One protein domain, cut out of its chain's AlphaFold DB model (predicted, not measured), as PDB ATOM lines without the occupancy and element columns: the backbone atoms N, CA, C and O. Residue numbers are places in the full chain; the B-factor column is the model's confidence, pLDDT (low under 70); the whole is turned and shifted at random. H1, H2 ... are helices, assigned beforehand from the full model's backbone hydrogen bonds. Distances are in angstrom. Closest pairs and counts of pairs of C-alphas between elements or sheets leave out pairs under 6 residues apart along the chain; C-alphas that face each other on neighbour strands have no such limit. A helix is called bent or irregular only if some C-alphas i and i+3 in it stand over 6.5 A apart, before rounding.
ATOM      1  N   LYS A   2       4.189  14.818 -44.169       58.97
ATOM      2  CA  LYS A   2       4.700  13.823 -43.178       58.97
ATOM      3  C   LYS A   2       6.210  13.936 -42.883       58.97
ATOM      4  O   LYS A   2       6.596  13.728 -41.735       58.97
ATOM      5  N   ASN A   3       7.022  14.276 -43.887       67.19
ATOM      6  CA  ASN A   3       8.474  14.434 -43.732       67.19
ATOM      7  C   ASN A   3       8.859  15.762 -43.065       67.19
ATOM      8  O   ASN A   3       9.726  15.758 -42.205       67.19
ATOM      9  N   GLU A   4       8.157  16.860 -43.362       81.75
ATOM     10  CA  GLU A   4       8.423  18.178 -42.756       81.75
ATOM     11  C   GLU A   4       8.263  18.151 -41.234       81.75
ATOM     12  O   GLU A   4       9.107  18.672 -40.517       81.75
ATOM     13  N   LEU A   5       7.220  17.483 -40.721       86.44
ATOM     14  CA  LEU A   5       7.025  17.355 -39.275       86.44
ATOM     15  C   LEU A   5       8.174  16.578 -38.610       86.44
ATOM     16  O   LEU A   5       8.632  16.970 -37.542       86.44
ATOM     17  N   ALA A   6       8.636  15.485 -39.225       84.38
ATOM     18  CA  ALA A   6       9.738  14.694 -38.677       84.38
ATOM     19  C   ALA A   6      11.039  15.509 -38.634       84.38
ATOM     20  O   ALA A   6      11.685  15.564 -37.592       84.38
ATOM     21  N   THR A   7      11.355  16.216 -39.722       88.31
ATOM     22  CA  THR A   7      12.529  17.091 -39.805       88.31
ATOM     23  C   THR A   7      12.467  18.235 -38.791       88.31
ATOM     24  O   THR A   7      13.455  18.486 -38.109       88.31
ATOM     25  N   SER A   8      11.313  18.886 -38.616       92.31
ATOM     26  CA  SER A   8      11.149  19.958 -37.622       92.31
ATOM     27  C   SER A   8      11.327  19.462 -36.182       92.31
ATOM     28  O   SER A   8      11.934  20.150 -35.362       92.31
ATOM     29  N   LEU A   9      10.822  18.264 -35.860       93.62
ATOM     30  CA  LEU A   9      11.021  17.654 -34.541       93.62
ATOM     31  C   LEU A   9      12.503  17.346 -34.285       93.62
ATOM     32  O   LEU A   9      13.008  17.631 -33.202       93.62
ATOM     33  N   GLU A  10      13.199  16.795 -35.279       94.25
ATOM     34  CA  GLU A  10      14.634  16.499 -35.192       94.25
ATOM     35  C   GLU A  10      15.467  17.773 -35.025       94.25
ATOM     36  O   GLU A  10      16.330  17.830 -34.151       94.25
ATOM     37  N   GLN A  11      15.169  18.826 -35.790       94.56
ATOM     38  CA  GLN A  11      15.845  20.118 -35.666       94.56
ATOM     39  C   GLN A  11      15.718  20.700 -34.257       94.56
ATOM     40  O   GLN A  11      16.724  21.107 -33.681       94.56
ATOM     41  N   LEU A  12      14.517  20.688 -33.674       94.94
ATOM     42  CA  LEU A  12      14.290  21.199 -32.319       94.94
ATOM     43  C   LEU A  12      14.955  20.338 -31.244       94.94
ATOM     44  O   LEU A  12      15.454  20.873 -30.255       94.94
ATOM     45  N   ALA A  13      14.988  19.016 -31.430       94.62
ATOM     46  CA  ALA A  13      15.698  18.120 -30.524       94.62
ATOM     47  C   ALA A  13      17.209  18.405 -30.537       94.62
ATOM     48  O   ALA A  13      17.809  18.567 -29.475       94.62
ATOM     49  N   LEU A  14      17.810  18.545 -31.722       94.56
ATOM     50  CA  LEU A  14      19.227  18.886 -31.872       94.56
ATOM     51  C   LEU A  14      19.538  20.304 -31.378       94.56
ATOM     52  O   LEU A  14      20.572  20.529 -30.754       94.56
ATOM     53  N   GLU A  15      18.644  21.265 -31.613       94.44
ATOM     54  CA  GLU A  15      18.761  22.619 -31.071       94.44
ATOM     55  C   GLU A  15      18.777  22.595 -29.537       94.44
ATOM     56  O   GLU A  15      19.656  23.197 -28.921       94.44
ATOM     57  N   ALA A  16      17.872  21.843 -28.908       93.88
ATOM     58  CA  ALA A  16      17.834  21.698 -27.456       93.88
ATOM     59  C   ALA A  16      19.112  21.056 -26.881       93.88
ATOM     60  O   ALA A  16      19.531  21.431 -25.785       93.88
ATOM     61  N   GLN A  17      19.746  20.129 -27.612       94.69
ATOM     62  CA  GLN A  17      21.009  19.489 -27.213       94.69
ATOM     63  C   GLN A  17      22.219  20.431 -27.270       94.69
ATOM     64  O   GLN A  17      23.171  20.247 -26.514       94.69
ATOM     65  N   ARG A  18      22.200  21.446 -28.145       93.62
ATOM     66  CA  ARG A  18      23.312  22.407 -28.299       93.62
ATOM     67  C   ARG A  18      23.478  23.334 -27.099       93.62
ATOM     68  O   ARG A  18      24.561  23.871 -26.887       93.62
ATOM     69  N   TYR A  19      22.415  23.544 -26.334       92.06
ATOM     70  CA  TYR A  19      22.418  24.449 -25.194       92.06
ATOM     71  C   TYR A  19      22.662  23.698 -23.876       92.06
ATOM     72  O   TYR A  19      22.156  22.595 -23.644       92.06
ATOM     73  N   SER A  20      23.410  24.319 -22.960       88.06
ATOM     74  CA  SER A  20      23.650  23.755 -21.630       88.06
ATOM     75  C   SER A  20      22.348  23.652 -20.812       88.06
ATOM     76  O   SER A  20      21.376  24.378 -21.079       88.06
ATOM     77  N   PRO A  21      22.283  22.728 -19.828       86.06
ATOM     78  CA  PRO A  21      21.146  22.633 -18.914       86.06
ATOM     79  C   PRO A  21      20.807  23.992 -18.281       86.06
ATOM     80  O   PRO A  21      21.697  24.795 -18.029       86.06
ATOM     81  N   GLN A  22      19.518  24.232 -18.016       84.31
ATOM     82  CA  GLN A  22      18.989  25.438 -17.346       84.31
ATOM     83  C   GLN A  22      19.098  26.769 -18.118       84.31
ATOM     84  O   GLN A  22      18.697  27.810 -17.604       84.31
ATOM     85  N   THR A  23      19.550  26.763 -19.371       93.31
ATOM     86  CA  THR A  23      19.496  27.963 -20.220       93.31
ATOM     87  C   THR A  23      18.081  28.238 -20.735       93.31
ATOM     88  O   THR A  23      17.312  27.318 -21.033       93.31
ATOM     89  N   LYS A  24      17.740  29.522 -20.906       93.69
ATOM     90  CA  LYS A  24      16.446  29.942 -21.473       93.69
ATOM     91  C   LYS A  24      16.248  29.396 -22.889       93.69
ATOM     92  O   LYS A  24      15.159  28.958 -23.240       93.69
ATOM     93  N   GLN A  25      17.307  29.378 -23.691       93.62
ATOM     94  CA  GLN A  25      17.287  28.884 -25.066       93.62
ATOM     95  C   GLN A  25      16.933  27.395 -25.116       93.62
ATOM     96  O   GLN A  25      16.063  27.000 -25.893       93.62
ATOM     97  N   ARG A  26      17.517  26.581 -24.223       94.06
ATOM     98  CA  ARG A  26      17.159  25.164 -24.098       94.06
ATOM     99  C   ARG A  26      15.694  24.980 -23.720       94.06
ATOM    100  O   ARG A  26      15.019  24.148 -24.317       94.06
ATOM    101  N   GLN A  27      15.198  25.755 -22.757       93.62
ATOM    102  CA  GLN A  27      13.793  25.694 -22.338       93.62
ATOM    103  C   GLN A  27      12.840  26.051 -23.485       93.62
ATOM    104  O   GLN A  27      11.839  25.366 -23.678       93.62
ATOM    105  N   ILE A  28      13.169  27.068 -24.288       94.94
ATOM    106  CA  ILE A  28      12.377  27.459 -25.461       94.94
ATOM    107  C   ILE A  28      12.366  26.340 -26.511       94.94
ATOM    108  O   ILE A  28      11.293  25.985 -27.003       94.94
ATOM    109  N   ALA A  29      13.527  25.767 -26.840       95.38
ATOM    110  CA  ALA A  29      13.630  24.679 -27.814       95.38
ATOM    111  C   ALA A  29      12.849  23.432 -27.360       95.38
ATOM    112  O   ALA A  29      12.049  22.891 -28.124       95.38
ATOM    113  N   LEU A  30      12.997  23.034 -26.090       95.69
ATOM    114  CA  LEU A  30      12.238  21.930 -25.488       95.69
ATOM    115  C   LEU A  30      10.732  22.208 -25.454       95.69
ATOM    116  O   LEU A  30       9.943  21.336 -25.806       95.69
ATOM    117  N   GLY A  31      10.321  23.423 -25.083       95.56
ATOM    118  CA  GLY A  31       8.914  23.816 -25.073       95.56
ATOM    119  C   GLY A  31       8.292  23.719 -26.467       95.56
ATOM    120  O   GLY A  31       7.236  23.111 -26.635       95.56
ATOM    121  N   ARG A  32       8.985  24.229 -27.493       96.12
ATOM    122  CA  ARG A  32       8.558  24.105 -28.897       96.12
ATOM    123  C   ARG A  32       8.464  22.647 -29.338       96.12
ATOM    124  O   ARG A  32       7.480  22.278 -29.979       96.12
ATOM    125  N   LEU A  33       9.455  21.832 -28.976       95.94
ATOM    126  CA  LEU A  33       9.478  20.403 -29.274       95.94
ATOM    127  C   LEU A  33       8.255  19.693 -28.682       95.94
ATOM    128  O   LEU A  33       7.516  19.034 -29.410       95.94
ATOM    129  N   ILE A  34       8.004  19.874 -27.383       95.56
ATOM    130  CA  ILE A  34       6.872  19.269 -26.669       95.56
ATOM    131  C   ILE A  34       5.542  19.726 -27.275       95.56
ATOM    132  O   ILE A  34       4.696  18.888 -27.590       95.56
ATOM    133  N   CYS A  35       5.371  21.028 -27.521       94.81
ATOM    134  CA  CYS A  35       4.157  21.550 -28.146       94.81
ATOM    135  C   CYS A  35       3.906  20.935 -29.530       94.81
ATOM    136  O   CYS A  35       2.766  20.603 -29.855       94.81
ATOM    137  N   LEU A  36       4.944  20.768 -30.355       95.12
ATOM    138  CA  LEU A  36       4.806  20.137 -31.670       95.12
ATOM    139  C   LEU A  36       4.464  18.652 -31.568       95.12
ATOM    140  O   LEU A  36       3.621  18.177 -32.328       95.12
ATOM    141  N   ILE A  37       5.059  17.930 -30.616       95.06
ATOM    142  CA  ILE A  37       4.715  16.529 -30.358       95.06
ATOM    143  C   ILE A  37       3.239  16.413 -29.965       95.06
ATOM    144  O   ILE A  37       2.510  15.637 -30.584       95.06
ATOM    145  N   GLN A  38       2.779  17.208 -28.998       93.50
ATOM    146  CA  GLN A  38       1.387  17.193 -28.535       93.50
ATOM    147  C   GLN A  38       0.408  17.514 -29.671       93.50
ATOM    148  O   GLN A  38      -0.562  16.791 -29.889       93.50
ATOM    149  N   ARG A  39       0.695  18.558 -30.460       93.31
ATOM    150  CA  ARG A  39      -0.134  18.952 -31.612       93.31
ATOM    151  C   ARG A  39      -0.136  17.923 -32.735       93.31
ATOM    152  O   ARG A  39      -1.086  17.883 -33.506       93.31
ATOM    153  N   SER A  40       0.904  17.095 -32.838       91.81
ATOM    154  CA  SER A  40       0.983  16.078 -33.886       91.81
ATOM    155  C   SER A  40      -0.065  14.974 -33.738       91.81
ATOM    156  O   SER A  40      -0.363  14.322 -34.735       91.81
ATOM    157  N   GLN A  41      -0.601  14.750 -32.526       89.50
ATOM    158  CA  GLN A  41      -1.525  13.649 -32.210       89.50
ATOM    159  C   GLN A  41      -0.975  12.260 -32.603       89.50
ATOM    160  O   GLN A  41      -1.726  11.333 -32.888       89.50
ATOM    161  N   LYS A  42       0.358  12.109 -32.641       91.31
ATOM    162  CA  LYS A  42       1.056  10.850 -32.976       91.31
ATOM    163  C   LYS A  42       1.587  10.097 -31.756       91.31
ATOM    164  O   LYS A  42       2.321   9.118 -31.920       91.31
ATOM    165  N   LEU A  43       1.254  10.568 -30.555       92.94
ATOM    166  CA  LEU A  43       1.527   9.824 -29.334       92.94
ATOM    167  C   LEU A  43       0.655   8.576 -29.320       92.94
ATOM    168  O   LEU A  43      -0.553   8.652 -29.540       92.94
ATOM    169  N   TYR A  44       1.286   7.434 -29.097       89.81
ATOM    170  CA  TYR A  44       0.613   6.151 -29.103       89.81
ATOM    171  C   TYR A  44       0.985   5.369 -27.855       89.81
ATOM    172  O   TYR A  44       2.158   5.090 -27.611       89.81
ATOM    173  N   CYS A  45      -0.038   4.992 -27.096       88.94
ATOM    174  CA  CYS A  45       0.069   4.051 -25.998       88.94
ATOM    175  C   CYS A  45      -1.132   3.100 -26.075       88.94
ATOM    176  O   CYS A  45      -2.270   3.571 -26.113       88.94
ATOM    177  N   PRO A  46      -0.921   1.779 -26.153       86.19
ATOM    178  CA  PRO A  46      -2.026   0.837 -26.214       86.19
ATOM    179  C   PRO A  46      -2.778   0.799 -24.877       86.19
ATOM    180  O   PRO A  46      -2.167   0.744 -23.812       86.19
ATOM    181  N   ARG A  47      -4.116   0.785 -24.938       86.44
ATOM    182  CA  ARG A  47      -4.978   0.684 -23.748       86.44
ATOM    183  C   ARG A  47      -4.928  -0.694 -23.085       86.44
ATOM    184  O   ARG A  47      -4.977  -0.785 -21.861       86.44
ATOM    185  N   GLY A  48      -4.858  -1.755 -23.891       85.88
ATOM    186  CA  GLY A  48      -5.049  -3.128 -23.420       85.88
ATOM    187  C   GLY A  48      -6.423  -3.318 -22.766       85.88
ATOM    188  O   GLY A  48      -7.414  -2.729 -23.211       85.88
ATOM    189  N   ASP A  49      -6.451  -4.087 -21.679       88.56
ATOM    190  CA  ASP A  49      -7.676  -4.519 -20.987       88.56
ATOM    191  C   ASP A  49      -8.174  -3.534 -19.914       88.56
ATOM    192  O   ASP A  49      -9.095  -3.826 -19.153       88.56
ATOM    193  N   LEU A  50      -7.564  -2.350 -19.822       90.81
ATOM    194  CA  LEU A  50      -7.925  -1.348 -18.824       90.81
ATOM    195  C   LEU A  50      -9.284  -0.703 -19.131       90.81
ATOM    196  O   LEU A  50      -9.637  -0.461 -20.291       90.81
ATOM    197  N   SER A  51     -10.018  -0.348 -18.072       92.62
ATOM    198  CA  SER A  51     -11.194   0.515 -18.200       92.62
ATOM    199  C   SER A  51     -10.787   1.897 -18.719       92.62
ATOM    200  O   SER A  51      -9.642   2.330 -18.564       92.62
ATOM    201  N   GLN A  52     -11.729   2.611 -19.340       93.00
ATOM    202  CA  GLN A  52     -11.448   3.925 -19.924       93.00
ATOM    203  C   GLN A  52     -10.952   4.935 -18.880       93.00
ATOM    204  O   GLN A  52     -10.038   5.710 -19.159       93.00
ATOM    205  N   GLU A  53     -11.532   4.910 -17.683       93.06
ATOM    206  CA  GLU A  53     -11.185   5.814 -16.584       93.06
ATOM    207  C   GLU A  53      -9.765   5.552 -16.076       93.06
ATOM    208  O   GLU A  53      -8.946   6.470 -16.030       93.06
ATOM    209  N   VAL A  54      -9.441   4.284 -15.788       92.75
ATOM    210  CA  VAL A  54      -8.109   3.886 -15.312       92.75
ATOM    211  C   VAL A  54      -7.059   4.159 -16.382       92.75
ATOM    212  O   VAL A  54      -6.007   4.717 -16.080       92.75
ATOM    213  N   TYR A  55      -7.348   3.832 -17.644       94.88
ATOM    214  CA  TYR A  55      -6.453   4.154 -18.751       94.88
ATOM    215  C   TYR A  55      -6.183   5.655 -18.846       94.88
ATOM    216  O   TYR A  55      -5.030   6.053 -18.972       94.88
ATOM    217  N   THR A  56      -7.227   6.484 -18.772       95.25
ATOM    218  CA  THR A  56      -7.085   7.941 -18.877       95.25
ATOM    219  C   THR A  56      -6.205   8.475 -17.752       95.25
ATOM    220  O   THR A  56      -5.278   9.232 -18.029       95.25
ATOM    221  N   TYR A  57      -6.432   8.033 -16.514       94.94
ATOM    222  CA  TYR A  57      -5.599   8.398 -15.366       94.94
ATOM    223  C   TYR A  57      -4.126   8.004 -15.580       94.94
ATOM    224  O   TYR A  57      -3.244   8.861 -15.542       94.94
ATOM    225  N   LEU A  58      -3.866   6.729 -15.892       96.12
ATOM    226  CA  LEU A  58      -2.508   6.210 -16.091       96.12
ATOM    227  C   LEU A  58      -1.794   6.884 -17.264       96.12
ATOM    228  O   LEU A  58      -0.596   7.145 -17.203       96.12
ATOM    229  N   TYR A  59      -2.527   7.185 -18.334       96.25
ATOM    230  CA  TYR A  59      -1.986   7.862 -19.503       96.25
ATOM    231  C   TYR A  59      -1.560   9.297 -19.174       96.25
ATOM    232  O   TYR A  59      -0.489   9.720 -19.605       96.25
ATOM    233  N   GLN A  60      -2.345  10.038 -18.382       95.44
ATOM    234  CA  GLN A  60      -1.959  11.383 -17.940       95.44
ATOM    235  C   GLN A  60      -0.734  11.355 -17.017       95.44
ATOM    236  O   GLN A  60       0.185  12.152 -17.210       95.44
ATOM    237  N   GLU A  61      -0.677  10.409 -16.075       96.12
ATOM    238  CA  GLU A  61       0.491  10.219 -15.203       96.12
ATOM    239  C   GLU A  61       1.752   9.908 -16.033       96.12
ATOM    240  O   GLU A  61       2.792  10.550 -15.882       96.12
ATOM    241  N   ALA A  62       1.632   8.999 -17.004       97.25
ATOM    242  CA  ALA A  62       2.717   8.647 -17.911       97.25
ATOM    243  C   ALA A  62       3.170   9.818 -18.795       97.25
ATOM    244  O   ALA A  62       4.364   9.949 -19.072       97.25
ATOM    245  N   LEU A  63       2.247  10.680 -19.242       96.81
ATOM    246  CA  LEU A  63       2.589  11.886 -19.999       96.81
ATOM    247  C   LEU A  63       3.403  12.870 -19.158       96.81
ATOM    248  O   LEU A  63       4.366  13.440 -19.664       96.81
ATOM    249  N   GLN A  64       3.043  13.070 -17.891       95.88
ATOM    250  CA  GLN A  64       3.796  13.951 -17.002       95.88
ATOM    251  C   GLN A  64       5.241  13.460 -16.831       95.88
ATOM    252  O   GLN A  64       6.185  14.231 -17.039       95.88
ATOM    253  N   ASP A  65       5.413  12.167 -16.552       96.12
ATOM    254  CA  ASP A  65       6.730  11.532 -16.440       96.12
ATOM    255  C   ASP A  65       7.511  11.589 -17.761       96.12
ATOM    256  O   ASP A  65       8.722  11.822 -17.773       96.12
ATOM    257  N   LEU A  66       6.825  11.414 -18.894       97.19
ATOM    258  CA  LEU A  66       7.419  11.529 -20.223       97.19
ATOM    259  C   LEU A  66       8.007  12.923 -20.453       97.19
ATOM    260  O   LEU A  66       9.138  13.035 -20.924       97.19
ATOM    261  N   TRP A  67       7.262  13.988 -20.149       96.19
ATOM    262  CA  TRP A  67       7.736  15.352 -20.392       96.19
ATOM    263  C   TRP A  67       8.931  15.712 -19.518       96.19
ATOM    264  O   TRP A  67       9.852  16.387 -19.993       96.19
ATOM    265  N   LEU A  68       8.959  15.213 -18.281       95.25
ATOM    266  CA  LEU A  68      10.124  15.326 -17.412       95.25
ATOM    267  C   LEU A  68      11.326  14.580 -18.007       95.25
ATOM    268  O   LEU A  68      12.401  15.165 -18.156       95.25
ATOM    269  N   GLU A  69      11.138  13.323 -18.422       95.12
ATOM    270  CA  GLU A  69      12.194  12.507 -19.025       95.12
ATOM    271  C   GLU A  69      12.769  13.180 -20.274       95.12
ATOM    272  O   GLU A  69      13.986  13.310 -20.382       95.12
ATOM    273  N   VAL A  70      11.920  13.654 -21.190       94.81
ATOM    274  CA  VAL A  70      12.342  14.344 -22.419       94.81
ATOM    275  C   VAL A  70      13.122  15.615 -22.084       94.81
ATOM    276  O   VAL A  70      14.185  15.848 -22.658       94.81
ATOM    277  N   SER A  71      12.652  16.417 -21.128       92.81
ATOM    278  CA  SER A  71      13.298  17.685 -20.765       92.81
ATOM    279  C   SER A  71      14.679  17.478 -20.131       92.81
ATOM    280  O   SER A  71      15.655  18.158 -20.481       92.81
ATOM    281  N   CYS A  72      14.785  16.505 -19.224       91.12
ATOM    282  CA  CYS A  72      16.022  16.190 -18.518       91.12
ATOM    283  C   CYS A  72      17.011  15.402 -19.388       91.12
ATOM    284  O   CYS A  72      18.219  15.620 -19.298       91.12
ATOM    285  N   ASN A  73      16.515  14.526 -20.265       92.94
ATOM    286  CA  ASN A  73      17.326  13.543 -20.980       92.94
ATOM    287  C   ASN A  73      17.362  13.744 -22.498       92.94
ATOM    288  O   ASN A  73      17.756  12.822 -23.211       92.94
ATOM    289  N   ILE A  74      17.034  14.935 -23.011       94.44
ATOM    290  CA  ILE A  74      17.122  15.220 -24.454       94.44
ATOM    291  C   ILE A  74      18.507  14.903 -25.038       94.44
ATOM    292  O   ILE A  74      18.602  14.454 -26.170       94.44
ATOM    293  N   ASN A  75      19.580  15.027 -24.250       93.19
ATOM    294  CA  ASN A  75      20.952  14.697 -24.659       93.19
ATOM    295  C   ASN A  75      21.187  13.201 -24.935       93.19
ATOM    296  O   ASN A  75      22.191  12.851 -25.540       93.19
ATOM    297  N   LYS A  76      20.285  12.316 -24.493       93.75
ATOM    298  CA  LYS A  76      20.339  10.877 -24.794       93.75
ATOM    299  C   LYS A  76      19.682  10.530 -26.133       93.75
ATOM    300  O   LYS A  76      19.812   9.394 -26.585       93.75
ATOM    301  N   TYR A  77      18.947  11.465 -26.737       95.00
ATOM    302  CA  TYR A  77      18.362  11.264 -28.055       95.00
ATOM    303  C   TYR A  77      19.464  11.186 -29.121       95.00
ATOM    304  O   TYR A  77      20.354  12.032 -29.168       95.00
ATOM    305  N   ASP A  78      19.380  10.176 -29.983       93.00
ATOM    306  CA  ASP A  78      20.330   9.936 -31.065       93.00
ATOM    307  C   ASP A  78      19.563   9.792 -32.392       93.00
ATOM    308  O   ASP A  78      18.821   8.810 -32.561       93.00
ATOM    309  N   PRO A  79      19.720  10.741 -33.335       93.12
ATOM    310  CA  PRO A  79      19.018  10.708 -34.615       93.12
ATOM    311  C   PRO A  79      19.448   9.544 -35.516       93.12
ATOM    312  O   PRO A  79      18.691   9.167 -36.406       93.12
ATOM    313  N   SER A  80      20.619   8.935 -35.284       92.50
ATOM    314  CA  SER A  80      21.081   7.782 -36.071       92.50
ATOM    315  C   SER A  80      20.325   6.491 -35.730       92.50
ATOM    316  O   SER A  80      20.187   5.608 -36.575       92.50
ATOM    317  N   LYS A  81      19.788   6.393 -34.505       92.19
ATOM    318  CA  LYS A  81      19.058   5.214 -34.014       92.19
ATOM    319  C   LYS A  81      17.572   5.258 -34.328       92.19
ATOM    320  O   LYS A  81      16.972   4.223 -34.601       92.19
ATOM    321  N   SER A  82      16.943   6.430 -34.213       92.75
ATOM    322  CA  SER A  82      15.500   6.560 -34.434       92.75
ATOM    323  C   SER A  82      15.048   8.009 -34.610       92.75
ATOM    324  O   SER A  82      15.685   8.955 -34.145       92.75
ATOM    325  N   ARG A  83      13.872   8.180 -35.222       94.25
ATOM    326  CA  ARG A  83      13.173   9.471 -35.264       94.25
ATOM    327  C   ARG A  83      12.695   9.859 -33.866       94.25
ATOM    328  O   ARG A  83      12.275   8.990 -33.099       94.25
ATOM    329  N   VAL A  84      12.637  11.163 -33.588       95.00
ATOM    330  CA  VAL A  84      12.158  11.708 -32.301       95.00
ATOM    331  C   VAL A  84      10.827  11.089 -31.877       95.00
ATOM    332  O   VAL A  84      10.675  10.680 -30.732       95.00
ATOM    333  N   MET A  85       9.867  10.960 -32.798       95.06
ATOM    334  CA  MET A  85       8.543  10.448 -32.439       95.06
ATOM    335  C   MET A  85       8.559   8.971 -32.020       95.06
ATOM    336  O   MET A  85       7.838   8.576 -31.108       95.06
ATOM    337  N   THR A  86       9.407   8.158 -32.650       94.88
ATOM    338  CA  THR A  86       9.590   6.749 -32.279       94.88
ATOM    339  C   THR A  86      10.213   6.640 -30.892       94.88
ATOM    340  O   THR A  86       9.725   5.883 -30.058       94.88
ATOM    341  N   TRP A  87      11.246   7.443 -30.626       95.69
ATOM    342  CA  TRP A  87      11.895   7.508 -29.321       95.69
ATOM    343  C   TRP A  87      10.925   7.941 -28.212       95.69
ATOM    344  O   TRP A  87      10.833   7.285 -27.178       95.69
ATOM    345  N   VAL A  88      10.136   8.990 -28.448       96.38
ATOM    346  CA  VAL A  88       9.144   9.493 -27.486       96.38
ATOM    347  C   VAL A  88       8.032   8.472 -27.226       96.38
ATOM    348  O   VAL A  88       7.661   8.281 -26.075       96.38
ATOM    349  N   ASN A  89       7.533   7.768 -28.249       96.12
ATOM    350  CA  ASN A  89       6.534   6.708 -28.053       96.12
ATOM    351  C   ASN A  89       7.099   5.509 -27.277       96.12
ATOM    352  O   ASN A  89       6.407   4.934 -26.438       96.12
ATOM    353  N   PHE A  90       8.366   5.155 -27.507       95.19
ATOM    354  CA  PHE A  90       9.054   4.147 -26.702       95.19
ATOM    355  C   PHE A  90       9.141   4.567 -25.226       95.19
ATOM    356  O   PHE A  90       8.813   3.777 -24.340       95.19
ATOM    357  N   LEU A  91       9.527   5.821 -24.959       95.94
ATOM    358  CA  LEU A  91       9.559   6.364 -23.600       95.94
ATOM    359  C   LEU A  91       8.166   6.386 -22.964       95.94
ATOM    360  O   LEU A  91       8.029   5.971 -21.817       95.94
ATOM    361  N   LEU A  92       7.141   6.815 -23.703       97.00
ATOM    362  CA  LEU A  92       5.761   6.864 -23.219       97.00
ATOM    363  C   LEU A  92       5.282   5.483 -22.776       97.00
ATOM    364  O   LEU A  92       4.754   5.351 -21.679       97.00
ATOM    365  N   ASN A  93       5.519   4.451 -23.587       95.31
ATOM    366  CA  ASN A  93       5.135   3.088 -23.236       95.31
ATOM    367  C   ASN A  93       5.828   2.622 -21.945       95.31
ATOM    368  O   ASN A  93       5.194   2.055 -21.060       95.31
ATOM    369  N   LYS A  94       7.122   2.930 -21.790       95.19
ATOM    370  CA  LYS A  94       7.854   2.626 -20.555       95.19
ATOM    371  C   LYS A  94       7.248   3.344 -19.342       95.19
ATOM    372  O   LYS A  94       7.012   2.706 -18.323       95.19
ATOM    373  N   ARG A  95       6.951   4.643 -19.455       96.75
ATOM    374  CA  ARG A  95       6.341   5.425 -18.364       96.75
ATOM    375  C   ARG A  95       4.921   4.996 -18.041       96.75
ATOM    376  O   ARG A  95       4.528   5.032 -16.882       96.75
ATOM    377  N   PHE A  96       4.184   4.515 -19.032       96.44
ATOM    378  CA  PHE A  96       2.873   3.927 -18.815       96.44
ATOM    379  C   PHE A  96       2.946   2.635 -17.999       96.44
ATOM    380  O   PHE A  96       2.143   2.446 -17.086       96.44
ATOM    381  N   ILE A  97       3.930   1.773 -18.273       94.19
ATOM    382  CA  ILE A  97       4.185   0.578 -17.458       94.19
ATOM    383  C   ILE A  97       4.546   0.983 -16.024       94.19
ATOM    384  O   ILE A  97       3.927   0.473 -15.093       94.19
ATOM    385  N   ASP A  98       5.453   1.950 -15.842       95.25
ATOM    386  CA  ASP A  98       5.841   2.434 -14.509       95.25
ATOM    387  C   ASP A  98       4.628   2.970 -13.720       95.25
ATOM    388  O   ASP A  98       4.430   2.608 -12.559       95.25
ATOM    389  N   ALA A  99       3.792   3.808 -14.346       95.12
ATOM    390  CA  ALA A  99       2.582   4.360 -13.730       95.12
ATOM    391  C   ALA A  99       1.587   3.257 -13.349       95.12
ATOM    392  O   ALA A  99       1.039   3.242 -12.246       95.12
ATOM    393  N   ARG A 100       1.387   2.282 -14.243       93.75
ATOM    394  CA  ARG A 100       0.518   1.130 -13.997       93.75
ATOM    395  C   ARG A 100       1.009   0.304 -12.809       93.75
ATOM    396  O   ARG A 100       0.211  -0.067 -11.949       93.75
ATOM    397  N   ASP A 101       2.309   0.041 -12.738       93.31
ATOM    398  CA  ASP A 101       2.901  -0.740 -11.657       93.31
ATOM    399  C   ASP A 101       2.759  -0.006 -10.315       93.31
ATOM    400  O   ASP A 101       2.333  -0.614  -9.330       93.31
ATOM    401  N   ARG A 102       2.992   1.317 -10.279       93.62
ATOM    402  CA  ARG A 102       2.729   2.153  -9.091       93.62
ATOM    403  C   ARG A 102       1.262   2.113  -8.671       93.62
ATOM    404  O   ARG A 102       0.969   1.946  -7.486       93.62
ATOM    405  N   TYR A 103       0.339   2.227  -9.623       92.12
ATOM    406  CA  TYR A 103      -1.099   2.185  -9.359       92.12
ATOM    407  C   TYR A 103      -1.522   0.865  -8.704       92.12
ATOM    408  O   TYR A 103      -2.204   0.878  -7.675       92.12
ATOM    409  N   TYR A 104      -1.071  -0.277  -9.234       89.12
ATOM    410  CA  TYR A 104      -1.406  -1.585  -8.663       89.12
ATOM    411  C   TYR A 104      -0.690  -1.868  -7.341       89.12
ATOM    412  O   TYR A 104      -1.295  -2.460  -6.446       89.12
ATOM    413  N   GLN A 105       0.553  -1.413  -7.164       90.38
ATOM    414  CA  GLN A 105       1.248  -1.497  -5.873       90.38
ATOM    415  C   GLN A 105       0.526  -0.678  -4.797       90.38
ATOM    416  O   GLN A 105       0.316  -1.152  -3.678       90.38
ATOM    417  N   SER A 106       0.082   0.529  -5.149       86.12
ATOM    418  CA  SER A 106      -0.703   1.400  -4.276       86.12
ATOM    419  C   SER A 106      -2.064   0.781  -3.936       86.12
ATOM    420  O   SER A 106      -2.456   0.750  -2.772       86.12
ATOM    421  N   ALA A 107      -2.765   0.216  -4.924       81.94
ATOM    422  CA  ALA A 107      -4.035  -0.475  -4.710       81.94
ATOM    423  C   ALA A 107      -3.879  -1.709  -3.812       81.94
ATOM    424  O   ALA A 107      -4.661  -1.886  -2.881       81.94
ATOM    425  N   LYS A 108      -2.838  -2.520  -4.031       80.81
ATOM    426  CA  LYS A 108      -2.515  -3.669  -3.177       80.81
ATOM    427  C   LYS A 108      -2.244  -3.230  -1.741       80.81
ATOM    428  O   LYS A 108      -2.797  -3.816  -0.821       80.81
ATOM    429  N   SER A 109      -1.465  -2.165  -1.559       76.25
ATOM    430  CA  SER A 109      -1.164  -1.612  -0.233       76.25
ATOM    431  C   SER A 109      -2.420  -1.092   0.469       76.25
ATOM    432  O   SER A 109      -2.596  -1.338   1.658       76.25
ATOM    433  N   ARG A 110      -3.336  -0.436  -0.264       72.81
ATOM    434  CA  ARG A 110      -4.645  -0.027   0.272       72.81
ATOM    435  C   ARG A 110      -5.500  -1.220   0.680       72.81
ATOM    436  O   ARG A 110      -6.105  -1.169   1.741       72.81
ATOM    437  N   LEU A 111      -5.545  -2.281  -0.124       70.12
ATOM    438  CA  LEU A 111      -6.283  -3.494   0.231       70.12
ATOM    439  C   LEU A 111      -5.695  -4.145   1.485       70.12
ATOM    440  O   LEU A 111      -6.447  -4.460   2.396       70.12
ATOM    441  N   THR A 112      -4.366  -4.259   1.580       69.56
ATOM    442  CA  THR A 112      -3.689  -4.739   2.795       69.56
ATOM    443  C   THR A 112      -3.998  -3.857   4.006       69.56
ATOM    444  O   THR A 112      -4.276  -4.380   5.077       69.56
ATOM    445  N   TYR A 113      -4.003  -2.531   3.847       60.59
ATOM    446  CA  TYR A 113      -4.376  -1.611   4.921       60.59
ATOM    447  C   TYR A 113      -5.833  -1.797   5.352       60.59
ATOM    448  O   TYR A 113      -6.083  -1.944   6.538       60.59
ATOM    449  N   VAL A 114      -6.788  -1.861   4.416       63.38
ATOM    450  CA  VAL A 114      -8.212  -2.090   4.725       63.38
ATOM    451  C   VAL A 114      -8.425  -3.434   5.421       63.38
ATOM    452  O   VAL A 114      -9.180  -3.494   6.385       63.38
ATOM    453  N   SER A 115      -7.715  -4.489   5.008       62.22
ATOM    454  CA  SER A 115      -7.710  -5.773   5.722       62.22
ATOM    455  C   SER A 115      -7.178  -5.665   7.155       62.22
ATOM    456  O   SER A 115      -7.569  -6.461   7.997       62.22
ATOM    457  N   ASN A 116      -6.332  -4.674   7.442       60.56
ATOM    458  CA  ASN A 116      -5.822  -4.393   8.784       60.56
ATOM    459  C   ASN A 116      -6.682  -3.365   9.554       60.56
ATOM    460  O   ASN A 116      -6.534  -3.261  10.768       60.56
ATOM    461  N   ILE A 117      -7.593  -2.615   8.910       60.19
ATOM    462  CA  ILE A 117      -8.514  -1.687   9.603       60.19
ATOM    463  C   ILE A 117      -9.440  -2.454  10.552       60.19
ATOM    464  O   ILE A 117      -9.741  -1.959  11.632       60.19
TER     465      ILE A 117
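This is residues 2 to 117 of the 192 residues of the protein "Sigma-70 family RNA polymerase sigma factor" of Flavobacterium sp. CLA17 (UniProt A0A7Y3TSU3). The long helix H4 crosses H3 as an X, and the H1-H2 hairpin packs across the end where H4 begins; residues 104 to 117 of H4 stick out. The 116 printed residues include four named helices, H1 to H4, and no named strand: all helix, mostly crossed. The whole is loose, radius of gyration of the C-alphas 17.1 A, spanning 55 by 31 by 23 A.

H4, residues 84 to 117, touches H3, residues 52 to 76, with residues 88 to 103 alone, at a steep tilt of 52 degrees, opposite ways; closest C-alphas Ala 62 and Phe 96, 4.8 A. H1, residues 2 to 18, touches H4 with residues 6 to 13 alone, about perpendicular at 75 degrees; closest C-alphas Glu 10 and Val 84, 6.1 A. H1 and H2, residues 24 to 40, form a hairpin; closest C-alphas Ala 16 and Arg 26, 4.9 A. Every O i to N i+4 pair is within hydrogen-bond range in H2 and H4, 12 of 13 in H1, 19 of 21 in H3.

H4 runs 48.6 A from C-alpha 84 (12.158, 11.708, -32.301) to C-alpha 117 (-8.514, -1.687, 9.603). H3, 32.9 A, has a kink of 51 degrees near residue 70 and is irregular: C-alphas 72 and 75 are 8.0 A apart. H1 measures 25.3 A, H2 24.2 A.

The farthest C-alphas, Glu 4 and Ile 117, are 58.5 A apart. The printed part has no cut; the H2 to H3 link is long. pLDDT is under 70 at residues 2 to 3 and 112 to 117.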